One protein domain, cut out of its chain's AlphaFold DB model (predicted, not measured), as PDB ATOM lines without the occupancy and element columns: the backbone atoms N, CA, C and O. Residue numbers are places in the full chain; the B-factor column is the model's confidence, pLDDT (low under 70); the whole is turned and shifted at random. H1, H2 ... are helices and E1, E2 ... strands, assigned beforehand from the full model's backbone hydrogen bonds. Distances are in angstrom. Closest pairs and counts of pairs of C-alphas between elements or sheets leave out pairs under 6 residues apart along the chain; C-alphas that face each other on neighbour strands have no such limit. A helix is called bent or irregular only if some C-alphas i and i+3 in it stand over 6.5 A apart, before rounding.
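AT A GLANCE: This is residues 98 to 243 of the 243 residues of an uncharacterized protein of Gibberella nygamai (UniProt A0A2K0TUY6). A strongly twisted sheet of four strands is curled like part of a barrel, with H3 packed at the E2 and E1 end and a small corner of two short helices, H4 and H5, far out at the other. H1 only grazes the sheet, and a long tail without named elements, residues 213 to 243, leaves E4, runs out and folds back. The 146 printed residues hold H1 E1 E2 H2 H3 E3 H4 H5 E4 along the chain; the sheet, E2 E1 E3 E4, is antiparallel. The class is mixed, helices and strands, with under half of the residues in named elements. The whole is compact, radius of gyration of the C-alphas 16.8 A, with spans of 49 by 36 by 32 A.

HOW THE PARTS SIT: H1, residues 100 to 109, grazes the sheet with residues 106 to 107; the C-alphas of Val 107 and Trp 113 are the closest to E1, residues 113 to 122, at 7.0 A. E1 forms a hairpin with E2, residues 130 to 135; N 119 and O 133 are 2.9 A apart. H2, residues 144 to 147, is close to H1 but not clearly touching, the closest C-alphas, Leu 100 and Phe 146, being 7.9 A apart. H3, residues 155 to 167, is on the sheet; its closest C-alphas to E2 are those of Ala 166 and Ala 130, 4.9 A. E3, residues 174 to 180, is antiparallel to E1, at 142 degrees, with N 116 and O 176 at 2.9 A. E2, H2 H3 and E3 make a split strand-helix-strand unit, two strands running the same way with E1 between them, and its crossover is left-handed. H4, residues 193 to 196, and H5, residues 199 to 205, touch only at the corner, C-alphas Ile 195 and Leu 201 being the closest at 5.9 A. E4, residues 208 to 212, is an edge strand antiparallel to E3; N 177 and O 211 are 2.8 A apart. In H1 and H3 every O i to N i+4 pair is within hydrogen-bond range; in H5 0 of 3 are, against 3 of 4 O i to N i+3 pairs, and H2 and H4 are too short for an O i to N i+4 pair.

IN THESE COORDINATES: H1 begins at C-alpha 100, (-18.890, -16.747, -41.350), and measures 14.5 A. E1 measures 28.4 A, H3 18.2 A and E3 20.6 A. H5 is irregular, C-alphas 200 and 203 being 8.0 A apart. E4 ends at C-alpha 212, (-18.313, -29.711, -46.408).

THE WHOLE: The C-alphas farthest apart, Gly 126 and Gly 197, are 48.6 A apart. The printed part has no cut; the link E3 to H4 is long, 12 residues. Residues 197 to 202 stand free. Mean pLDDT of the printed part is 80.9; residues 148 to 151, 182 to 187, 226, 238 to 239 and 241 to 243 are under 70.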
ATOM      1  N   ILE A  98     -19.482 -17.093 -33.906       77.62
ATOM      2  CA  ILE A  98     -18.564 -17.292 -35.028       77.62
ATOM      3  C   ILE A  98     -19.026 -16.426 -36.187       77.62
ATOM      4  O   ILE A  98     -20.214 -16.367 -36.492       77.62
ATOM      5  N   ASP A  99     -18.076 -15.760 -36.833       82.25
ATOM      6  CA  ASP A  99     -18.326 -14.944 -38.012       82.25
ATOM      7  C   ASP A  99     -18.001 -15.744 -39.283       82.25
ATOM      8  O   ASP A  99     -16.845 -16.084 -39.550       82.25
ATOM      9  N   LEU A 100     -19.033 -16.037 -40.079       83.38
ATOM     10  CA  LEU A 100     -18.890 -16.747 -41.350       83.38
ATOM     11  C   LEU A 100     -17.987 -15.986 -42.330       83.38
ATOM     12  O   LEU A 100     -17.186 -16.615 -43.018       83.38
ATOM     13  N   ALA A 101     -18.070 -14.652 -42.378       86.31
ATOM     14  CA  ALA A 101     -17.232 -13.848 -43.265       86.31
ATOM     15  C   ALA A 101     -15.757 -13.947 -42.856       86.31
ATOM     16  O   ALA A 101     -14.883 -14.120 -43.707       86.31
ATOM     17  N   HIS A 102     -15.485 -13.933 -41.547       84.06
ATOM     18  CA  HIS A 102     -14.147 -14.188 -41.027       84.06
ATOM     19  C   HIS A 102     -13.639 -15.582 -41.422       84.06
ATOM     20  O   HIS A 102     -12.514 -15.702 -41.903       84.06
ATOM     21  N   MET A 103     -14.456 -16.635 -41.292       83.31
ATOM     22  CA  MET A 103     -14.053 -17.987 -41.707       83.31
ATOM     23  C   MET A 103     -13.751 -18.073 -43.207       83.31
ATOM     24  O   MET A 103     -12.726 -18.638 -43.591       83.31
ATOM     25  N   GLN A 104     -14.600 -17.481 -44.050       86.62
ATOM     26  CA  GLN A 104     -14.399 -17.434 -45.500       86.62
ATOM     27  C   GLN A 104     -13.081 -16.759 -45.875       86.62
ATOM     28  O   GLN A 104     -12.356 -17.256 -46.738       86.62
ATOM     29  N   GLU A 105     -12.759 -15.637 -45.230       85.75
ATOM     30  CA  GLU A 105     -11.497 -14.940 -45.465       85.75
ATOM     31  C   GLU A 105     -10.312 -15.808 -45.044       85.75
ATOM     32  O   GLU A 105      -9.359 -15.987 -45.801       85.75
ATOM     33  N   ARG A 106     -10.403 -16.448 -43.876       81.75
ATOM     34  CA  ARG A 106      -9.323 -17.293 -43.369       81.75
ATOM     35  C   ARG A 106      -9.052 -18.500 -44.256       81.75
ATOM     36  O   ARG A 106      -7.888 -18.851 -44.398       81.75
ATOM     37  N   VAL A 107     -10.068 -19.099 -44.882       82.94
ATOM     38  CA  VAL A 107      -9.887 -20.175 -45.877       82.94
ATOM     39  C   VAL A 107      -9.081 -19.711 -47.088       82.94
ATOM     40  O   VAL A 107      -8.277 -20.476 -47.612       82.94
ATOM     41  N   LYS A 108      -9.237 -18.454 -47.514       80.44
ATOM     42  CA  LYS A 108      -8.502 -17.899 -48.662       80.44
ATOM     43  C   LYS A 108      -7.048 -17.563 -48.337       80.44
ATOM     44  O   LYS A 108      -6.205 -17.606 -49.227       80.44
ATOM     45  N   THR A 109      -6.753 -17.192 -47.092       77.19
ATOM     46  CA  THR A 109      -5.467 -16.581 -46.719       77.19
ATOM     47  C   THR A 109      -4.486 -17.523 -46.014       77.19
ATOM     48  O   THR A 109      -3.432 -17.067 -45.579       77.19
ATOM     49  N   THR A 110      -4.817 -18.804 -45.828       73.75
ATOM     50  CA  THR A 110      -3.964 -19.770 -45.113       73.75
ATOM     51  C   THR A 110      -3.800 -21.064 -45.907       73.75
ATOM     52  O   THR A 110      -4.755 -21.571 -46.486       73.75
ATOM     53  N   ASP A 111      -2.596 -21.630 -45.892       77.12
ATOM     54  CA  ASP A 111      -2.254 -22.932 -46.484       77.12
ATOM     55  C   ASP A 111      -2.532 -24.116 -45.541       77.12
ATOM     56  O   ASP A 111      -2.417 -25.274 -45.929       77.12
ATOM     57  N   LYS A 112      -2.958 -23.826 -44.308       80.62
ATOM     58  CA  LYS A 112      -3.352 -24.812 -43.285       80.62
ATOM     59  C   LYS A 112      -4.599 -25.639 -43.628       80.62
ATOM     60  O   LYS A 112      -4.973 -26.505 -42.842       80.62
ATOM     61  N   TRP A 113      -5.247 -25.369 -44.761       81.25
ATOM     62  CA  TRP A 113      -6.371 -26.159 -45.249       81.25
ATOM     63  C   TRP A 113      -5.904 -27.230 -46.222       81.25
ATOM     64  O   TRP A 113      -5.257 -26.959 -47.233       81.25
ATOM     65  N   GLN A 114      -6.350 -28.448 -45.974       84.44
ATOM     66  CA  GLN A 114      -6.424 -29.476 -46.987       84.44
ATOM     67  C   GLN A 114      -7.739 -29.286 -47.741       84.44
ATOM     68  O   GLN A 114      -8.810 -29.663 -47.275       84.44
ATOM     69  N   THR A 115      -7.663 -28.657 -48.914       85.44
ATOM     70  CA  THR A 115      -8.803 -28.567 -49.831       85.44
ATOM     71  C   THR A 115      -8.868 -29.848 -50.655       85.44
ATOM     72  O   THR A 115      -8.031 -30.054 -51.546       85.44
ATOM     73  N   THR A 116      -9.833 -30.708 -50.355       87.62
ATOM     74  CA  THR A 116     -10.083 -31.961 -51.069       87.62
ATOM     75  C   THR A 116     -11.532 -31.999 -51.557       87.62
ATOM     76  O   THR A 116     -12.252 -30.994 -51.556       87.62
ATOM     77  N   SER A 117     -11.954 -33.154 -52.054       90.75
ATOM     78  CA  SER A 117     -13.356 -33.439 -52.319       90.75
ATOM     79  C   SER A 117     -13.654 -34.903 -52.052       90.75
ATOM     80  O   SER A 117     -12.756 -35.746 -52.034       90.75
ATOM     81  N   THR A 118     -14.928 -35.188 -51.837       90.56
ATOM     82  CA  THR A 118     -15.461 -36.532 -51.636       90.56
ATOM     83  C   THR A 118     -16.142 -36.981 -52.919       90.56
ATOM     84  O   THR A 118     -16.909 -36.223 -53.513       90.56
ATOM     85  N   ARG A 119     -15.846 -38.206 -53.353       91.69
ATOM     86  CA  ARG A 119     -16.495 -38.844 -54.497       91.69
ATOM     87  C   ARG A 119     -17.263 -40.056 -54.028       91.69
ATOM     88  O   ARG A 119     -16.685 -40.959 -53.419       91.69
ATOM     89  N   TYR A 120     -18.536 -40.113 -54.385       90.62
ATOM     90  CA  TYR A 120     -19.333 -41.299 -54.150       90.62
ATOM     91  C   TYR A 120     -19.109 -42.327 -55.257       90.62
ATOM     92  O   TYR A 120     -18.950 -42.010 -56.436       90.62
ATOM     93  N   LYS A 121     -19.102 -43.595 -54.868       86.44
ATOM     94  CA  LYS A 121     -19.151 -44.735 -55.776       86.44
ATOM     95  C   LYS A 121     -20.293 -45.646 -55.349       86.44
ATOM     96  O   LYS A 121     -20.464 -45.855 -54.144       86.44
ATOM     97  N   PRO A 122     -21.026 -46.245 -56.299       82.56
ATOM     98  CA  PRO A 122     -21.987 -47.284 -55.969       82.56
ATOM     99  C   PRO A 122     -21.329 -48.364 -55.102       82.56
ATOM    100  O   PRO A 122     -20.217 -48.826 -55.390       82.56
ATOM    101  N   GLY A 123     -21.986 -48.739 -54.005       79.12
ATOM    102  CA  GLY A 123     -21.584 -49.923 -53.260       79.12
ATOM    103  C   GLY A 123     -21.964 -51.199 -54.011       79.12
ATOM    104  O   GLY A 123     -22.575 -51.149 -55.079       79.12
ATOM    105  N   PRO A 124     -21.594 -52.372 -53.475       80.31
ATOM    106  CA  PRO A 124     -22.019 -53.633 -54.057       80.31
ATOM    107  C   PRO A 124     -23.549 -53.717 -54.108       80.31
ATOM    108  O   PRO A 124     -24.231 -53.339 -53.151       80.31
ATOM    109  N   GLU A 125     -24.071 -54.237 -55.216       77.38
ATOM    110  CA  GLU A 125     -25.507 -54.388 -55.442       77.38
ATOM    111  C   GLU A 125     -26.190 -55.114 -54.268       77.38
ATOM    112  O   GLU A 125     -25.668 -56.089 -53.717       77.38
ATOM    113  N   GLY A 126     -27.343 -54.594 -53.838       74.94
ATOM    114  CA  GLY A 126     -28.128 -55.163 -52.739       74.94
ATOM    115  C   GLY A 126     -27.536 -54.980 -51.334       74.94
ATOM    116  O   GLY A 126     -28.032 -55.598 -50.393       74.94
ATOM    117  N   LYS A 127     -26.480 -54.170 -51.158       78.00
ATOM    118  CA  LYS A 127     -25.891 -53.892 -49.832       78.00
ATOM    119  C   LYS A 127     -26.347 -52.593 -49.172       78.00
ATOM    120  O   LYS A 127     -26.071 -52.415 -47.991       78.00
ATOM    121  N   GLY A 128     -27.029 -51.717 -49.908       76.38
ATOM    122  CA  GLY A 128     -27.646 -50.512 -49.349       76.38
ATOM    123  C   GLY A 128     -26.664 -49.473 -48.803       76.38
ATOM    124  O   GLY A 128     -26.995 -48.761 -47.865       76.38
ATOM    125  N   TYR A 129     -25.454 -49.387 -49.365       79.88
ATOM    126  CA  TYR A 129     -24.497 -48.332 -49.031       79.88
ATOM    127  C   TYR A 129     -23.750 -47.852 -50.275       79.88
ATOM    128  O   TYR A 129     -23.595 -48.603 -51.237       79.88
ATOM    129  N   ALA A 130     -23.243 -46.620 -50.235       83.94
ATOM    130  CA  ALA A 130     -22.281 -46.097 -51.201       83.94
ATOM    131  C   ALA A 130     -20.873 -46.076 -50.586       83.94
ATOM    132  O   ALA A 130     -20.708 -45.980 -49.370       83.94
ATOM    133  N   ARG A 131     -19.841 -46.195 -51.421       87.38
ATOM    134  CA  ARG A 131     -18.449 -45.972 -51.011       87.38
ATOM    135  C   ARG A 131     -18.112 -44.499 -51.193       87.38
ATOM    136  O   ARG A 131     -18.574 -43.889 -52.149       87.38
ATOM    137  N   ILE A 132     -17.285 -43.960 -50.304       88.62
ATOM    138  CA  ILE A 132     -16.779 -42.592 -50.398       88.62
ATOM    139  C   ILE A 132     -15.265 -42.665 -50.508       88.62
ATOM    140  O   ILE A 132     -14.614 -43.249 -49.639       88.62
ATOM    141  N   ASP A 133     -14.729 -42.062 -51.561       88.31
ATOM    142  CA  ASP A 133     -13.297 -41.926 -51.785       88.31
ATOM    143  C   ASP A 133     -12.891 -40.451 -51.727       88.31
ATOM    144  O   ASP A 133     -13.647 -39.568 -52.142       88.31
ATOM    145  N   ASP A 134     -11.665 -40.191 -51.276       85.94
ATOM    146  CA  ASP A 134     -11.070 -38.862 -51.401       85.94
ATOM    147  C   ASP A 134     -10.651 -38.643 -52.859       85.94
ATOM    148  O   ASP A 134      -9.936 -39.458 -53.457       85.94
ATOM    149  N   SER A 135     -11.063 -37.519 -53.433       84.75
ATOM    150  CA  SER A 135     -10.649 -37.091 -54.763       84.75
ATOM    151  C   SER A 135      -9.622 -35.963 -54.679       84.75
ATOM    152  O   SER A 135      -9.648 -35.105 -53.794       84.75
ATOM    153  N   LYS A 136      -8.694 -35.952 -55.645       83.94
ATOM    154  CA  LYS A 136      -7.689 -34.886 -55.798       83.94
ATOM    155  C   LYS A 136      -8.265 -33.618 -56.429       83.94
ATOM    156  O   LYS A 136      -7.575 -32.598 -56.456       83.94
ATOM    157  N   SER A 137      -9.482 -33.681 -56.966       85.94
ATOM    158  CA  SER A 137     -10.209 -32.503 -57.431       85.94
ATOM    159  C   SER A 137     -10.447 -31.525 -56.287       85.94
ATOM    160  O   SER A 137     -10.550 -31.898 -55.118       85.94
ATOM    161  N   ARG A 138     -10.524 -30.246 -56.647       87.44
ATOM    162  CA  ARG A 138     -10.715 -29.139 -55.708       87.44
ATOM    163  C   ARG A 138     -11.824 -28.218 -56.216       87.44
ATOM    164  O   ARG A 138     -11.530 -27.083 -56.596       87.44
ATOM    165  N   PRO A 139     -13.065 -28.722 -56.339       89.38
ATOM    166  CA  PRO A 139     -14.193 -27.868 -56.680       89.38
ATOM    167  C   PRO A 139     -14.355 -26.779 -55.607       89.38
ATOM    168  O   PRO A 139     -13.975 -26.995 -54.453       89.38
ATOM    169  N   PRO A 140     -14.870 -25.594 -55.965       88.56
ATOM    170  CA  PRO A 140     -15.115 -24.540 -54.992       88.56
ATOM    171  C   PRO A 140     -16.275 -24.916 -54.063       88.56
ATOM    172  O   PRO A 140     -17.262 -25.504 -54.499       88.56
ATOM    173  N   ILE A 141     -16.179 -24.525 -52.790       89.25
ATOM    174  CA  ILE A 141     -17.311 -24.570 -51.858       89.25
ATOM    175  C   ILE A 141     -18.335 -23.501 -52.229       89.25
ATOM    176  O   ILE A 141     -17.987 -22.329 -52.402       89.25
ATOM    177  N   ASP A 142     -19.600 -23.916 -52.286       88.06
ATOM    178  CA  ASP A 142     -20.737 -23.005 -52.311       88.06
ATOM    179  C   ASP A 142     -20.997 -22.457 -50.903       88.06
ATOM    180  O   ASP A 142     -21.509 -23.138 -50.013       88.06
ATOM    181  N   TRP A 143     -20.604 -21.204 -50.702       86.62
ATOM    182  CA  TRP A 143     -20.737 -20.523 -49.423       86.62
ATOM    183  C   TRP A 143     -22.163 -20.049 -49.123       86.62
ATOM    184  O   TRP A 143     -22.470 -19.786 -47.958       86.62
ATOM    185  N   GLU A 144     -23.040 -19.945 -50.129       83.88
ATOM    186  CA  GLU A 144     -24.411 -19.455 -49.938       83.88
ATOM    187  C   GLU A 144     -25.225 -20.409 -49.049       83.88
ATOM    188  O   GLU A 144     -26.032 -19.967 -48.222       83.88
ATOM    189  N   GLY A 145     -24.918 -21.711 -49.109       76.38
ATOM    190  CA  GLY A 145     -25.539 -22.754 -48.288       76.38
ATOM    191  C   GLY A 145     -25.272 -22.658 -46.776       76.38
ATOM    192  O   GLY A 145     -26.008 -23.249 -45.986       76.38
ATOM    193  N   PHE A 146     -24.277 -21.880 -46.334       80.62
ATOM    194  CA  PHE A 146     -23.913 -21.737 -44.911       80.62
ATOM    195  C   PHE A 146     -24.729 -20.671 -44.167       80.62
ATOM    196  O   PHE A 146     -24.547 -20.463 -42.970       80.62
ATOM    197  N   THR A 147     -25.648 -19.993 -44.852       71.75
ATOM    198  CA  THR A 147     -26.452 -18.901 -44.277       71.75
ATOM    199  C   THR A 147     -27.689 -19.379 -43.511       71.75
ATOM    200  O   THR A 147     -28.332 -18.595 -42.810       71.75
ATOM    201  N   THR A 148     -28.022 -20.668 -43.604       67.25
ATOM    202  CA  THR A 148     -29.188 -21.245 -42.925       67.25
ATOM    203  C   THR A 148     -28.816 -21.694 -41.514       67.25
ATOM    204  O   THR A 148     -27.744 -22.258 -41.292       67.25
ATOM    205  N   LYS A 149     -29.708 -21.457 -40.539       64.06
ATOM    206  CA  LYS A 149     -29.562 -22.037 -39.198       64.06
ATOM    207  C   LYS A 149     -29.601 -23.559 -39.306       64.06
ATOM    208  O   LYS A 149     -30.567 -24.101 -39.836       64.06
ATOM    209  N   CYS A 150     -28.599 -24.219 -38.737       67.19
ATOM    210  CA  CYS A 150     -28.552 -25.670 -38.628       67.19
ATOM    211  C   CYS A 150     -29.792 -26.189 -37.893       67.19
ATOM    212  O   CYS A 150     -29.953 -25.975 -36.690       67.19
ATOM    213  N   GLN A 151     -30.667 -26.871 -38.627       68.38
ATOM    214  CA  GLN A 151     -31.735 -27.681 -38.062       68.38
ATOM    215  C   GLN A 151     -31.327 -29.136 -38.209       68.38
ATOM    216  O   GLN A 151     -30.915 -29.560 -39.285       68.38
ATOM    217  N   ARG A 152     -31.406 -29.895 -37.116       72.69
ATOM    218  CA  ARG A 152     -31.167 -31.335 -37.174       72.69
ATOM    219  C   ARG A 152     -32.294 -31.971 -37.999       72.69
ATOM    220  O   ARG A 152     -33.450 -31.769 -37.619       72.69
ATOM    221  N   PRO A 153     -31.989 -32.730 -39.064       75.31
ATOM    222  CA  PRO A 153     -33.014 -33.452 -39.807       75.31
ATOM    223  C   PRO A 153     -33.747 -34.458 -38.911       75.31
ATOM    224  O   PRO A 153     -33.179 -35.021 -37.969       75.31
ATOM    225  N   THR A 154     -35.027 -34.666 -39.188       82.62
ATOM    226  CA  THR A 154     -35.864 -35.698 -38.574       82.62
ATOM    227  C   THR A 154     -35.417 -37.094 -39.015       82.62
ATOM    228  O   THR A 154     -34.777 -37.245 -40.049       82.62
ATOM    229  N   ILE A 155     -35.769 -38.141 -38.259       83.75
ATOM    230  CA  ILE A 155     -35.407 -39.527 -38.621       83.75
ATOM    231  C   ILE A 155     -35.856 -39.893 -40.053       83.75
ATOM    232  O   ILE A 155     -35.016 -40.395 -40.793       83.75
ATOM    233  N   PRO A 156     -37.092 -39.586 -40.499       87.50
ATOM    234  CA  PRO A 156     -37.494 -39.862 -41.880       87.50
ATOM    235  C   PRO A 156     -36.658 -39.116 -42.928       87.50
ATOM    236  O   PRO A 156     -36.308 -39.692 -43.952       87.50
ATOM    237  N   GLU A 157     -36.292 -37.854 -42.673       85.69
ATOM    238  CA  GLU A 157     -35.414 -37.093 -43.578       85.69
ATOM    239  C   GLU A 157     -34.009 -37.705 -43.630       85.69
ATOM    240  O   GLU A 157     -33.385 -37.747 -44.687       85.69
ATOM    241  N   ILE A 158     -33.509 -38.207 -42.498       83.88
ATOM    242  CA  ILE A 158     -32.227 -38.914 -42.423       83.88
ATOM    243  C   ILE A 158     -32.267 -40.183 -43.279       83.88
ATOM    244  O   ILE A 158     -31.361 -40.401 -44.082       83.88
ATOM    245  N   GLU A 159     -33.309 -41.002 -43.124       84.94
ATOM    246  CA  GLU A 159     -33.508 -42.231 -43.901       84.94
ATOM    247  C   GLU A 159     -33.585 -41.930 -45.402       84.94
ATOM    248  O   GLU A 159     -32.850 -42.536 -46.182       84.94
ATOM    249  N   GLU A 160     -34.378 -40.929 -45.800       86.94
ATOM    250  CA  GLU A 160     -34.504 -40.506 -47.198       86.94
ATOM    251  C   GLU A 160     -33.159 -40.052 -47.783       86.94
ATOM    252  O   GLU A 160     -32.806 -40.417 -48.908       86.94
ATOM    253  N   ILE A 161     -32.367 -39.293 -47.016       85.06
ATOM    254  CA  ILE A 161     -31.023 -38.883 -47.432       85.06
ATOM    255  C   ILE A 161     -30.137 -40.118 -47.626       85.06
ATOM    256  O   ILE A 161     -29.511 -40.257 -48.676       85.06
ATOM    257  N   PHE A 162     -30.084 -41.044 -46.668       83.88
ATOM    258  CA  PHE A 162     -29.238 -42.232 -46.807       83.88
ATOM    259  C   PHE A 162     -29.649 -43.111 -47.989       83.88
ATOM    260  O   PHE A 162     -28.785 -43.519 -48.772       83.88
ATOM    261  N   GLU A 163     -30.945 -43.361 -48.168       85.12
ATOM    262  CA  GLU A 163     -31.463 -44.137 -49.294       85.12
ATOM    263  C   GLU A 163     -31.148 -43.467 -50.632       85.12
ATOM    264  O   GLU A 163     -30.653 -44.129 -51.550       85.12
ATOM    265  N   LYS A 164     -31.344 -42.145 -50.734       86.06
ATOM    266  CA  LYS A 164     -31.004 -41.372 -51.934       86.06
ATOM    267  C   LYS A 164     -29.540 -41.562 -52.316       86.06
ATOM    268  O   LYS A 164     -29.257 -41.853 -53.474       86.06
ATOM    269  N   PHE A 165     -28.617 -41.420 -51.365       85.19
ATOM    270  CA  PHE A 165     -27.181 -41.542 -51.638       85.19
ATOM    271  C   PHE A 165     -26.739 -42.988 -51.891       85.19
ATOM    272  O   PHE A 165     -25.790 -43.209 -52.641       85.19
ATOM    273  N   ALA A 166     -27.411 -43.976 -51.294       82.94
ATOM    274  CA  ALA A 166     -27.136 -45.386 -51.552       82.94
ATOM    275  C   ALA A 166     -27.607 -45.825 -52.949       82.94
ATOM    276  O   ALA A 166     -26.903 -46.586 -53.613       82.94
ATOM    277  N   LEU A 167     -28.781 -45.358 -53.387       82.69
ATOM    278  CA  LEU A 167     -29.384 -45.726 -54.672       82.69
ATOM    279  C   LEU A 167     -28.818 -44.908 -55.835       82.69
ATOM    280  O   LEU A 167     -28.502 -45.468 -56.880       82.69
ATOM    281  N   ASN A 168     -28.686 -43.597 -55.643       84.50
ATOM    282  CA  ASN A 168     -28.283 -42.632 -56.662       84.50
ATOM    283  C   ASN A 168     -27.183 -41.713 -56.101       84.50
ATOM    284  O   ASN A 168     -27.444 -40.539 -55.811       84.50
ATOM    285  N   PRO A 169     -25.961 -42.239 -55.895       85.69
ATOM    286  CA  PRO A 169     -24.848 -41.438 -55.407       85.69
ATOM    287  C   PRO A 169     -24.545 -40.268 -56.359       85.69
ATOM    288  O   PRO A 169     -24.613 -40.454 -57.576       85.69
ATOM    289  N   PRO A 170     -24.159 -39.087 -55.843       87.56
ATOM    290  CA  PRO A 170     -23.686 -37.989 -56.680       87.56
ATOM    291  C   PRO A 170     -22.501 -38.416 -57.553       87.56
ATOM    292  O   PRO A 170     -21.549 -39.027 -57.065       87.56
ATOM    293  N   GLU A 171     -22.560 -38.087 -58.844       87.56
ATOM    294  CA  GLU A 171     -21.473 -38.376 -59.795       87.56
ATOM    295  C   GLU A 171     -20.334 -37.354 -59.708       87.56
ATOM    296  O   GLU A 171     -19.192 -37.642 -60.077       87.56
ATOM    297  N   GLU A 172     -20.650 -36.150 -59.231       90.94
ATOM    298  CA  GLU A 172     -19.706 -35.052 -59.093       90.94
ATOM    299  C   GLU A 172     -18.851 -35.169 -57.830       90.94
ATOM    300  O   GLU A 172     -19.238 -35.758 -56.818       90.94
ATOM    301  N   ASP A 173     -17.663 -34.575 -57.896       92.94
ATOM    302  CA  ASP A 173     -16.816 -34.409 -56.726       92.94
ATOM    303  C   ASP A 173     -17.397 -33.304 -55.839       92.94
ATOM    304  O   ASP A 173     -17.554 -32.163 -56.274       92.94
ATOM    305  N   ILE A 174     -17.678 -33.627 -54.579       93.25
ATOM    306  CA  ILE A 174     -18.262 -32.683 -53.624       93.25
ATOM    307  C   ILE A 174     -17.136 -32.070 -52.793       93.25
ATOM    308  O   ILE A 174     -16.363 -32.823 -52.193       93.25
ATOM    309  N   PRO A 175     -17.005 -30.735 -52.718       92.81
ATOM    310  CA  PRO A 175     -15.901 -30.098 -52.011       92.81
ATOM    311  C   PRO A 175     -15.906 -30.432 -50.517       92.81
ATOM    312  O   PRO A 175     -16.956 -30.469 -49.872       92.81
ATOM    313  N   TYR A 176     -14.714 -30.645 -49.964       91.69
ATOM    314  CA  TYR A 176     -14.526 -30.926 -48.547       91.69
ATOM    315  C   TYR A 176     -13.193 -30.357 -48.075       91.69
ATOM    316  O   TYR A 176     -12.132 -30.746 -48.560       91.69
ATOM    317  N   TYR A 177     -13.233 -29.376 -47.179       89.38
ATOM    318  CA  TYR A 177     -12.036 -28.722 -46.663       89.38
ATOM    319  C   TYR A 177     -11.847 -29.096 -45.202       89.38
ATOM    320  O   TYR A 177     -12.780 -28.983 -44.404       89.38
ATOM    321  N   THR A 178     -10.632 -29.496 -44.841       88.38
ATOM    322  CA  THR A 178     -10.273 -29.767 -43.449       88.38
ATOM    323  C   THR A 178      -8.995 -29.056 -43.054       88.38
ATOM    324  O   THR A 178      -8.155 -28.758 -43.905       88.38
ATOM    325  N   GLY A 179      -8.828 -28.747 -41.774       83.94
ATOM    326  CA  GLY A 179      -7.582 -28.143 -41.322       83.94
ATOM    327  C   GLY A 179      -7.608 -27.617 -39.899       83.94
ATOM    328  O   GLY A 179      -8.659 -27.345 -39.318       83.94
ATOM    329  N   ASN A 180      -6.407 -27.436 -39.359       77.19
ATOM    330  CA  ASN A 180      -6.187 -26.905 -38.022       77.19
ATOM    331  C   ASN A 180      -6.196 -25.382 -38.101       77.19
ATOM    332  O   ASN A 180      -5.300 -24.768 -38.697       77.19
ATOM    333  N   LEU A 181      -7.190 -24.752 -37.482       70.88
ATOM    334  CA  LEU A 181      -7.282 -23.303 -37.499       70.88
ATOM    335  C   LEU A 181      -7.766 -22.752 -36.165       70.88
ATOM    336  O   LEU A 181      -8.853 -23.048 -35.681       70.88
ATOM    337  N   ASP A 182      -6.960 -21.879 -35.581       69.12
ATOM    338  CA  ASP A 182      -7.347 -21.154 -34.381       69.12
ATOM    339  C   ASP A 182      -8.182 -19.927 -34.779       69.12
ATOM    340  O   ASP A 182      -7.651 -18.835 -34.982       69.12
ATOM    341  N   ILE A 183      -9.470 -20.149 -35.047       65.88
ATOM    342  CA  ILE A 183     -10.441 -19.107 -35.444       65.88
ATOM    343  C   ILE A 183     -11.613 -18.961 -34.486       65.88
ATOM    344  O   ILE A 183     -12.388 -18.016 -34.615       65.88
ATOM    345  N   LEU A 184     -11.771 -19.888 -33.546       66.88
ATOM    346  CA  LEU A 184     -12.876 -19.852 -32.603       66.88
ATOM    347  C   LEU A 184     -12.455 -19.040 -31.378       66.88
ATOM    348  O   LEU A 184     -11.518 -19.445 -30.690       66.88
ATOM    349  N   PRO A 185     -13.115 -17.908 -31.080       57.22
ATOM    350  CA  PRO A 185     -12.847 -17.183 -29.850       57.22
ATOM    351  C   PRO A 185     -13.337 -17.984 -28.630       57.22
ATOM    352  O   PRO A 185     -14.326 -18.718 -28.705       57.22
ATOM    353  N   GLY A 186     -12.677 -17.786 -27.486       62.88
ATOM    354  CA  GLY A 186     -13.103 -18.309 -26.182       62.88
ATOM    355  C   GLY A 186     -12.353 -19.553 -25.703       62.88
ATOM    356  O   GLY A 186     -11.444 -20.057 -26.359       62.88
ATOM    357  N   GLU A 187     -12.736 -20.026 -24.518       64.25
ATOM    358  CA  GLU A 187     -12.130 -21.196 -23.882       64.25
ATOM    359  C   GLU A 187     -12.442 -22.474 -24.672       64.25
ATOM    360  O   GLU A 187     -13.535 -22.679 -25.223       64.25
ATOM    361  N   ARG A 188     -11.424 -23.324 -24.791       71.25
ATOM    362  CA  ARG A 188     -11.545 -24.644 -25.406       71.25
ATOM    363  C   ARG A 188     -12.065 -25.620 -24.357       71.25
ATOM    364  O   ARG A 188     -11.894 -25.402 -23.162       71.25
ATOM    365  N   LEU A 189     -12.680 -26.702 -24.820       76.69
ATOM    366  CA  LEU A 189     -12.830 -27.884 -23.980       76.69
ATOM    367  C   LEU A 189     -11.435 -28.320 -23.530       76.69
ATOM    368  O   LEU A 189     -10.573 -28.509 -24.389       76.69
ATOM    369  N   ASP A 190     -11.206 -28.441 -22.223       80.50
ATOM    370  CA  ASP A 190      -9.946 -28.970 -21.706       80.50
ATOM    371  C   ASP A 190      -9.965 -30.503 -21.837       80.50
ATOM    372  O   ASP A 190     -10.737 -31.165 -21.135       80.50
ATOM    373  N   PRO A 191      -9.143 -31.103 -22.720       80.50
ATOM    374  CA  PRO A 191      -9.101 -32.554 -22.872       80.50
ATOM    375  C   PRO A 191      -8.414 -33.247 -21.679       80.50
ATOM    376  O   PRO A 191      -8.382 -34.475 -21.606       80.50
ATOM    377  N   GLY A 192      -7.872 -32.475 -20.732       85.00
ATOM    378  CA  GLY A 192      -7.225 -32.944 -19.521       85.00
ATOM    379  C   GLY A 192      -5.701 -33.054 -19.645       85.00
ATOM    380  O   GLY A 192      -5.138 -33.061 -20.747       85.00
ATOM    381  N   PRO A 193      -5.003 -33.177 -18.501       85.38
ATOM    382  CA  PRO A 193      -3.542 -33.132 -18.423       85.38
ATOM    383  C   PRO A 193      -2.838 -34.284 -19.149       85.38
ATOM    384  O   PRO A 193      -1.676 -34.145 -19.522       85.38
ATOM    385  N   GLN A 194      -3.514 -35.414 -19.373       84.06
ATOM    386  CA  GLN A 194      -2.964 -36.532 -20.143       84.06
ATOM    387  C   GLN A 194      -2.749 -36.169 -21.618       84.06
ATOM    388  O   GLN A 194      -1.797 -36.655 -22.226       84.06
ATOM    389  N   ILE A 195      -3.612 -35.312 -22.178       84.31
ATOM    390  CA  ILE A 195      -3.513 -34.833 -23.562       84.31
ATOM    391  C   ILE A 195      -2.709 -33.532 -23.607       84.31
ATOM    392  O   ILE A 195      -1.758 -33.431 -24.376       84.31
ATOM    393  N   THR A 196      -3.020 -32.553 -22.751       84.94
ATOM    394  CA  THR A 196      -2.330 -31.247 -22.768       84.94
ATOM    395  C   THR A 196      -0.876 -31.318 -22.292       84.94
ATOM    396  O   THR A 196      -0.049 -30.520 -22.727       84.94
ATOM    397  N   GLY A 197      -0.536 -32.278 -21.429       85.25
ATOM    398  CA  GLY A 197       0.823 -32.495 -20.930       85.25
ATOM    399  C   GLY A 197       1.706 -33.364 -21.830       85.25
ATOM    400  O   GLY A 197       2.902 -33.474 -21.556       85.25
ATOM    401  N   ASN A 198       1.153 -33.983 -22.881       86.50
ATOM    402  CA  ASN A 198       1.906 -34.841 -23.792       86.50
ATOM    403  C   ASN A 198       2.191 -34.117 -25.127       86.50
ATOM    404  O   ASN A 198       1.264 -33.904 -25.911       86.50
ATOM    405  N   PRO A 199       3.457 -33.777 -25.438       86.25
ATOM    406  CA  PRO A 199       3.798 -33.079 -26.678       86.25
ATOM    407  C   PRO A 199       3.527 -33.903 -27.947       86.25
ATOM    408  O   PRO A 199       3.362 -33.320 -29.013       86.25
ATOM    409  N   GLU A 200       3.451 -35.234 -27.856       85.62
ATOM    410  CA  GLU A 200       3.108 -36.102 -28.994       85.62
ATOM    411  C   GLU A 200       1.621 -36.019 -29.368       85.62
ATOM    412  O   GLU A 200       1.240 -36.397 -30.471       85.62
ATOM    413  N   LEU A 201       0.781 -35.495 -28.471       83.62
ATOM    414  CA  LEU A 201      -0.663 -35.343 -28.658       83.62
ATOM    415  C   LEU A 201      -1.044 -33.887 -28.952       83.62
ATOM    416  O   LEU A 201      -2.169 -33.458 -28.684       83.62
ATOM    417  N   VAL A 202      -0.097 -33.107 -29.486       79.69
ATOM    418  CA  VAL A 202      -0.287 -31.669 -29.696       79.69
ATOM    419  C   VAL A 202      -1.463 -31.363 -30.620       79.69
ATOM    420  O   VAL A 202      -2.260 -30.467 -30.350       79.69
ATOM    421  N   ASP A 203      -1.634 -32.167 -31.664       78.19
ATOM    422  CA  ASP A 203      -2.691 -31.958 -32.648       78.19
ATOM    423  C   ASP A 203      -4.089 -32.284 -32.100       78.19
ATOM    424  O   ASP A 203      -5.072 -31.753 -32.608       78.19
ATOM    425  N   LEU A 204      -4.193 -33.060 -31.012       79.25
ATOM    426  CA  LEU A 204      -5.473 -33.413 -30.380       79.25
ATOM    427  C   LEU A 204      -6.061 -32.295 -29.511       79.25
ATOM    428  O   LEU A 204      -7.227 -32.362 -29.131       79.25
ATOM    429  N   HIS A 205      -5.278 -31.263 -29.181       75.81
ATOM    430  CA  HIS A 205      -5.763 -30.082 -28.455       75.81
ATOM    431  C   HIS A 205      -5.830 -28.819 -29.331       75.81
ATOM    432  O   HIS A 205      -6.074 -27.706 -28.839       75.81
ATOM    433  N   VAL A 206      -5.630 -28.976 -30.643       77.62
ATOM    434  CA  VAL A 206      -5.819 -27.921 -31.638       77.62
ATOM    435  C   VAL A 206      -7.151 -28.157 -32.359       77.62
ATOM    436  O   VAL A 206      -7.385 -29.261 -32.837       77.62
ATOM    437  N   PRO A 207      -8.032 -27.142 -32.475       78.12
ATOM    438  CA  PRO A 207      -9.289 -27.288 -33.197       78.12
ATOM    439  C   PRO A 207      -9.073 -27.753 -34.638       78.12
ATOM    440  O   PRO A 207      -8.353 -27.102 -35.406       78.12
ATOM    441  N   TYR A 208      -9.742 -28.847 -34.991       83.69
ATOM    442  CA  TYR A 208      -9.800 -29.376 -36.344       83.69
ATOM    443  C   TYR A 208     -11.147 -29.023 -36.970       83.69
ATOM    444  O   TYR A 208     -12.203 -29.337 -36.423       83.69
ATOM    445  N   HIS A 209     -11.114 -28.324 -38.100       86.56
ATOM    446  CA  HIS A 209     -12.319 -27.841 -38.765       86.56
ATOM    447  C   HIS A 209     -12.668 -28.704 -39.960       86.56
ATOM    448  O   HIS A 209     -11.786 -29.152 -40.689       86.56
ATOM    449  N   HIS A 210     -13.968 -28.844 -40.196       89.19
ATOM    450  CA  HIS A 210     -14.533 -29.481 -41.377       89.19
ATOM    451  C   HIS A 210     -15.499 -28.508 -42.059       89.19
ATOM    452  O   HIS A 210     -16.438 -28.023 -41.428       89.19
ATOM    453  N   ILE A 211     -15.288 -28.238 -43.347       89.50
ATOM    454  CA  ILE A 211     -16.193 -27.447 -44.187       89.50
ATOM    455  C   ILE A 211     -16.577 -28.308 -45.387       89.50
ATOM    456  O   ILE A 211     -15.767 -28.543 -46.281       89.50
ATOM    457  N   GLY A 212     -17.805 -28.815 -45.377       89.69
ATOM    458  CA  GLY A 212     -18.313 -29.711 -46.408       89.69
ATOM    459  C   GLY A 212     -19.350 -29.047 -47.301       89.69
ATOM    460  O   GLY A 212     -20.201 -28.304 -46.815       89.69
ATOM    461  N   GLY A 213     -19.279 -29.323 -48.603       89.44
ATOM    462  CA  GLY A 213     -20.361 -29.012 -49.532       89.44
ATOM    463  C   GLY A 213     -21.619 -29.835 -49.247       89.44
ATOM    464  O   GLY A 213     -21.592 -30.821 -48.506       89.44
ATOM    465  N   HIS A 214     -22.739 -29.446 -49.859       86.31
ATOM    466  CA  HIS A 214     -23.981 -30.204 -49.738       86.31
ATOM    467  C   HIS A 214     -23.770 -31.657 -50.178       86.31
ATOM    468  O   HIS A 214     -23.282 -31.918 -51.274       86.31
ATOM    469  N   GLY A 215     -24.130 -32.602 -49.308       85.38
ATOM    470  CA  GLY A 215     -23.949 -34.023 -49.583       85.38
ATOM    471  C   GLY A 215     -22.532 -34.550 -49.376       85.38
ATOM    472  O   GLY A 215     -22.296 -35.711 -49.681       85.38
ATOM    473  N   SER A 216     -21.590 -33.754 -48.862       88.06
ATOM    474  CA  SER A 216     -20.281 -34.290 -48.489       88.06
ATOM    475  C   SER A 216     -20.452 -35.292 -47.349       88.06
ATOM    476  O   SER A 216     -21.142 -34.997 -46.369       88.06
ATOM    477  N   GLY A 217     -19.799 -36.442 -47.450       85.75
ATOM    478  CA  GLY A 217     -19.841 -37.477 -46.424       85.75
ATOM    479  C   GLY A 217     -18.445 -37.915 -46.023       85.75
ATOM    480  O   GLY A 217     -17.495 -37.792 -46.791       85.75
ATOM    481  N   ASN A 218     -18.325 -38.455 -44.815       81.00
ATOM    482  CA  ASN A 218     -17.100 -39.102 -44.371       81.00
ATOM    483  C   ASN A 218     -17.321 -40.614 -44.264       81.00
ATOM    484  O   ASN A 218     -18.444 -41.090 -44.098       81.00
ATOM    485  N   ARG A 219     -16.237 -41.378 -44.379       81.56
ATOM    486  CA  ARG A 219     -16.259 -42.828 -44.182       81.56
ATOM    487  C   ARG A 219     -16.550 -43.140 -42.715       81.56
ATOM    488  O   ARG A 219     -16.157 -42.384 -41.824       81.56
ATOM    489  N   ILE A 220     -17.179 -44.289 -42.470       80.00
ATOM    490  CA  ILE A 220     -17.265 -44.850 -41.119       80.00
ATOM    491  C   ILE A 220     -15.833 -45.070 -40.631       80.00
ATOM    492  O   ILE A 220     -15.061 -45.796 -41.261       80.00
ATOM    493  N   HIS A 221     -15.486 -44.423 -39.528       77.62
ATOM    494  CA  HIS A 221     -14.184 -44.526 -38.887       77.62
ATOM    495  C   HIS A 221     -14.361 -44.587 -37.371       77.62
ATOM    496  O   HIS A 221     -15.468 -44.459 -36.847       77.62
ATOM    497  N   ARG A 222     -13.252 -44.831 -36.684       78.19
ATOM    498  CA  ARG A 222     -13.121 -44.729 -35.234       78.19
ATOM    499  C   ARG A 222     -11.957 -43.794 -34.940       78.19
ATOM    500  O   ARG A 222     -11.057 -43.701 -35.775       78.19
ATOM    501  N   GLU A 223     -11.967 -43.177 -33.770       79.81
ATOM    502  CA  GLU A 223     -10.840 -42.369 -33.302       79.81
ATOM    503  C   GLU A 223      -9.546 -43.194 -33.228       79.81
ATOM    504  O   GLU A 223      -9.579 -44.421 -33.052       79.81
ATOM    505  N   ASP A 224      -8.406 -42.509 -33.357       71.81
ATOM    506  CA  ASP A 224      -7.070 -43.120 -33.455       71.81
ATOM    507  C   ASP A 224      -6.752 -44.059 -32.282       71.81
ATOM    508  O   ASP A 224      -6.086 -45.086 -32.450       71.81
ATOM    509  N   PHE A 225      -7.298 -43.755 -31.102       71.12
ATOM    510  CA  PHE A 225      -7.262 -44.619 -29.928       71.12
ATOM    511  C   PHE A 225      -8.683 -44.941 -29.471       71.12
ATOM    512  O   PHE A 225      -9.528 -44.057 -29.372       71.12
ATOM    513  N   ILE A 226      -8.928 -46.211 -29.127       61.38
ATOM    514  CA  ILE A 226     -10.245 -46.721 -28.688       61.38
ATOM    515  C   ILE A 226     -10.805 -45.939 -27.486       61.38
ATOM    516  O   ILE A 226     -12.014 -45.892 -27.289       61.38
ATOM    517  N   GLU A 227      -9.931 -45.333 -26.686       70.38
ATOM    518  CA  GLU A 227     -10.296 -44.592 -25.479       70.38
ATOM    519  C   GLU A 227     -10.565 -43.102 -25.735       70.38
ATOM    520  O   GLU A 227     -11.063 -42.408 -24.847       70.38
ATOM    521  N   PHE A 228     -10.250 -42.594 -26.931       77.38
ATOM    522  CA  PHE A 228     -10.504 -41.200 -27.262       77.38
ATOM    523  C   PHE A 228     -11.970 -40.960 -27.577       77.38
ATOM    524  O   PHE A 228     -12.677 -41.793 -28.145       77.38
ATOM    525  N   ARG A 229     -12.415 -39.770 -27.186       77.50
ATOM    526  CA  ARG A 229     -13.752 -39.267 -27.461       77.50
ATOM    527  C   ARG A 229     -13.617 -38.069 -28.370       77.50
ATOM    528  O   ARG A 229     -12.902 -37.130 -28.031       77.50
ATOM    529  N   SER A 230     -14.326 -38.104 -29.489       79.88
ATOM    530  CA  SER A 230     -14.477 -36.932 -30.335       79.88
ATOM    531  C   SER A 230     -15.652 -36.089 -29.865       79.88
ATOM    532  O   SER A 230     -16.677 -36.589 -29.398       79.88
ATOM    533  N   TYR A 231     -15.489 -34.787 -30.028       79.75
ATOM    534  CA  TYR A 231     -16.508 -33.794 -29.789       79.75
ATOM    535  C   TYR A 231     -16.604 -32.887 -31.018       79.75
ATOM    536  O   TYR A 231     -15.604 -32.318 -31.455       79.75
ATOM    537  N   ASN A 232     -17.809 -32.758 -31.572       81.12
ATOM    538  CA  ASN A 232     -18.067 -32.013 -32.800       81.12
ATOM    539  C   ASN A 232     -19.075 -30.881 -32.540       81.12
ATOM    540  O   ASN A 232     -20.201 -31.134 -32.114       81.12
ATOM    541  N   GLU A 233     -18.700 -29.638 -32.856       79.81
ATOM    542  CA  GLU A 233     -19.617 -28.489 -32.906       79.81
ATOM    543  C   GLU A 233     -19.985 -28.182 -34.365       79.81
ATOM    544  O   GLU A 233     -19.117 -28.117 -35.237       79.81
ATOM    545  N   VAL A 234     -21.275 -27.969 -34.644       80.38
ATOM    546  CA  VAL A 234     -21.765 -27.556 -35.970       80.38
ATOM    547  C   VAL A 234     -22.267 -26.121 -35.889       80.38
ATOM    548  O   VAL A 234     -23.176 -25.818 -35.117       80.38
ATOM    549  N   TYR A 235     -21.682 -25.239 -36.698       78.38
ATOM    550  CA  TYR A 235     -21.904 -23.793 -36.584       78.38
ATOM    551  C   TYR A 235     -22.803 -23.202 -37.670       78.38
ATOM    552  O   TYR A 235     -23.614 -22.322 -37.389       78.38
ATOM    553  N   PHE A 236     -22.677 -23.689 -38.904       77.69
ATOM    554  CA  PHE A 236     -23.365 -23.152 -40.077       77.69
ATOM    555  C   PHE A 236     -23.836 -24.271 -41.001       77.69
ATOM    556  O   PHE A 236     -23.263 -25.361 -41.007       77.69
ATOM    557  N   GLY A 237     -24.838 -23.966 -41.825       76.00
ATOM    558  CA  GLY A 237     -25.351 -24.870 -42.851       76.00
ATOM    559  C   GLY A 237     -26.552 -25.691 -42.396       76.00
ATOM    560  O   GLY A 237     -27.098 -25.494 -41.315       76.00
ATOM    561  N   THR A 238     -26.982 -26.619 -43.246       66.75
ATOM    562  CA  THR A 238     -28.226 -27.394 -43.090       66.75
ATOM    563  C   THR A 238     -28.122 -28.564 -42.105       66.75
ATOM    564  O   THR A 238     -29.057 -29.347 -41.993       66.75
ATOM    565  N   GLY A 239     -27.002 -28.680 -41.388       68.62
ATOM    566  CA  GLY A 239     -26.744 -29.718 -40.392       68.62
ATOM    567  C   GLY A 239     -25.816 -30.839 -40.854       68.62
ATOM    568  O   GLY A 239     -25.553 -31.014 -42.042       68.62
ATOM    569  N   LYS A 240     -25.293 -31.578 -39.870       74.19
ATOM    570  CA  LYS A 240     -24.444 -32.766 -40.033       74.19
ATOM    571  C   LYS A 240     -25.222 -33.983 -39.542       74.19
ATOM    572  O   LYS A 240     -25.842 -33.924 -38.480       74.19
ATOM    573  N   LEU A 241     -25.177 -35.069 -40.307       67.69
ATOM    574  CA  LEU A 241     -25.710 -36.364 -39.896       67.69
ATOM    575  C   LEU A 241     -24.569 -37.216 -39.337       67.69
ATOM    576  O   LEU A 241     -23.570 -37.430 -40.019       67.69
ATOM    577  N   GLU A 242     -24.720 -37.673 -38.097       61.03
ATOM    578  CA  GLU A 242     -23.832 -38.638 -37.441       61.03
ATOM    579  C   GLU A 242     -24.668 -39.866 -37.055       61.03
ATOM    580  O   GLU A 242     -25.817 -39.712 -36.625       61.03
ATOM    581  N   LEU A 243     -24.111 -41.060 -37.288       51.41
ATOM    582  CA  LEU A 243     -24.718 -42.368 -37.012       51.41
ATOM    583  C   LEU A 243     -24.140 -42.977 -35.737       51.41
ATOM    584  O   LEU A 243     -22.904 -42.876 -35.570       51.41
TER     585      LEU A 243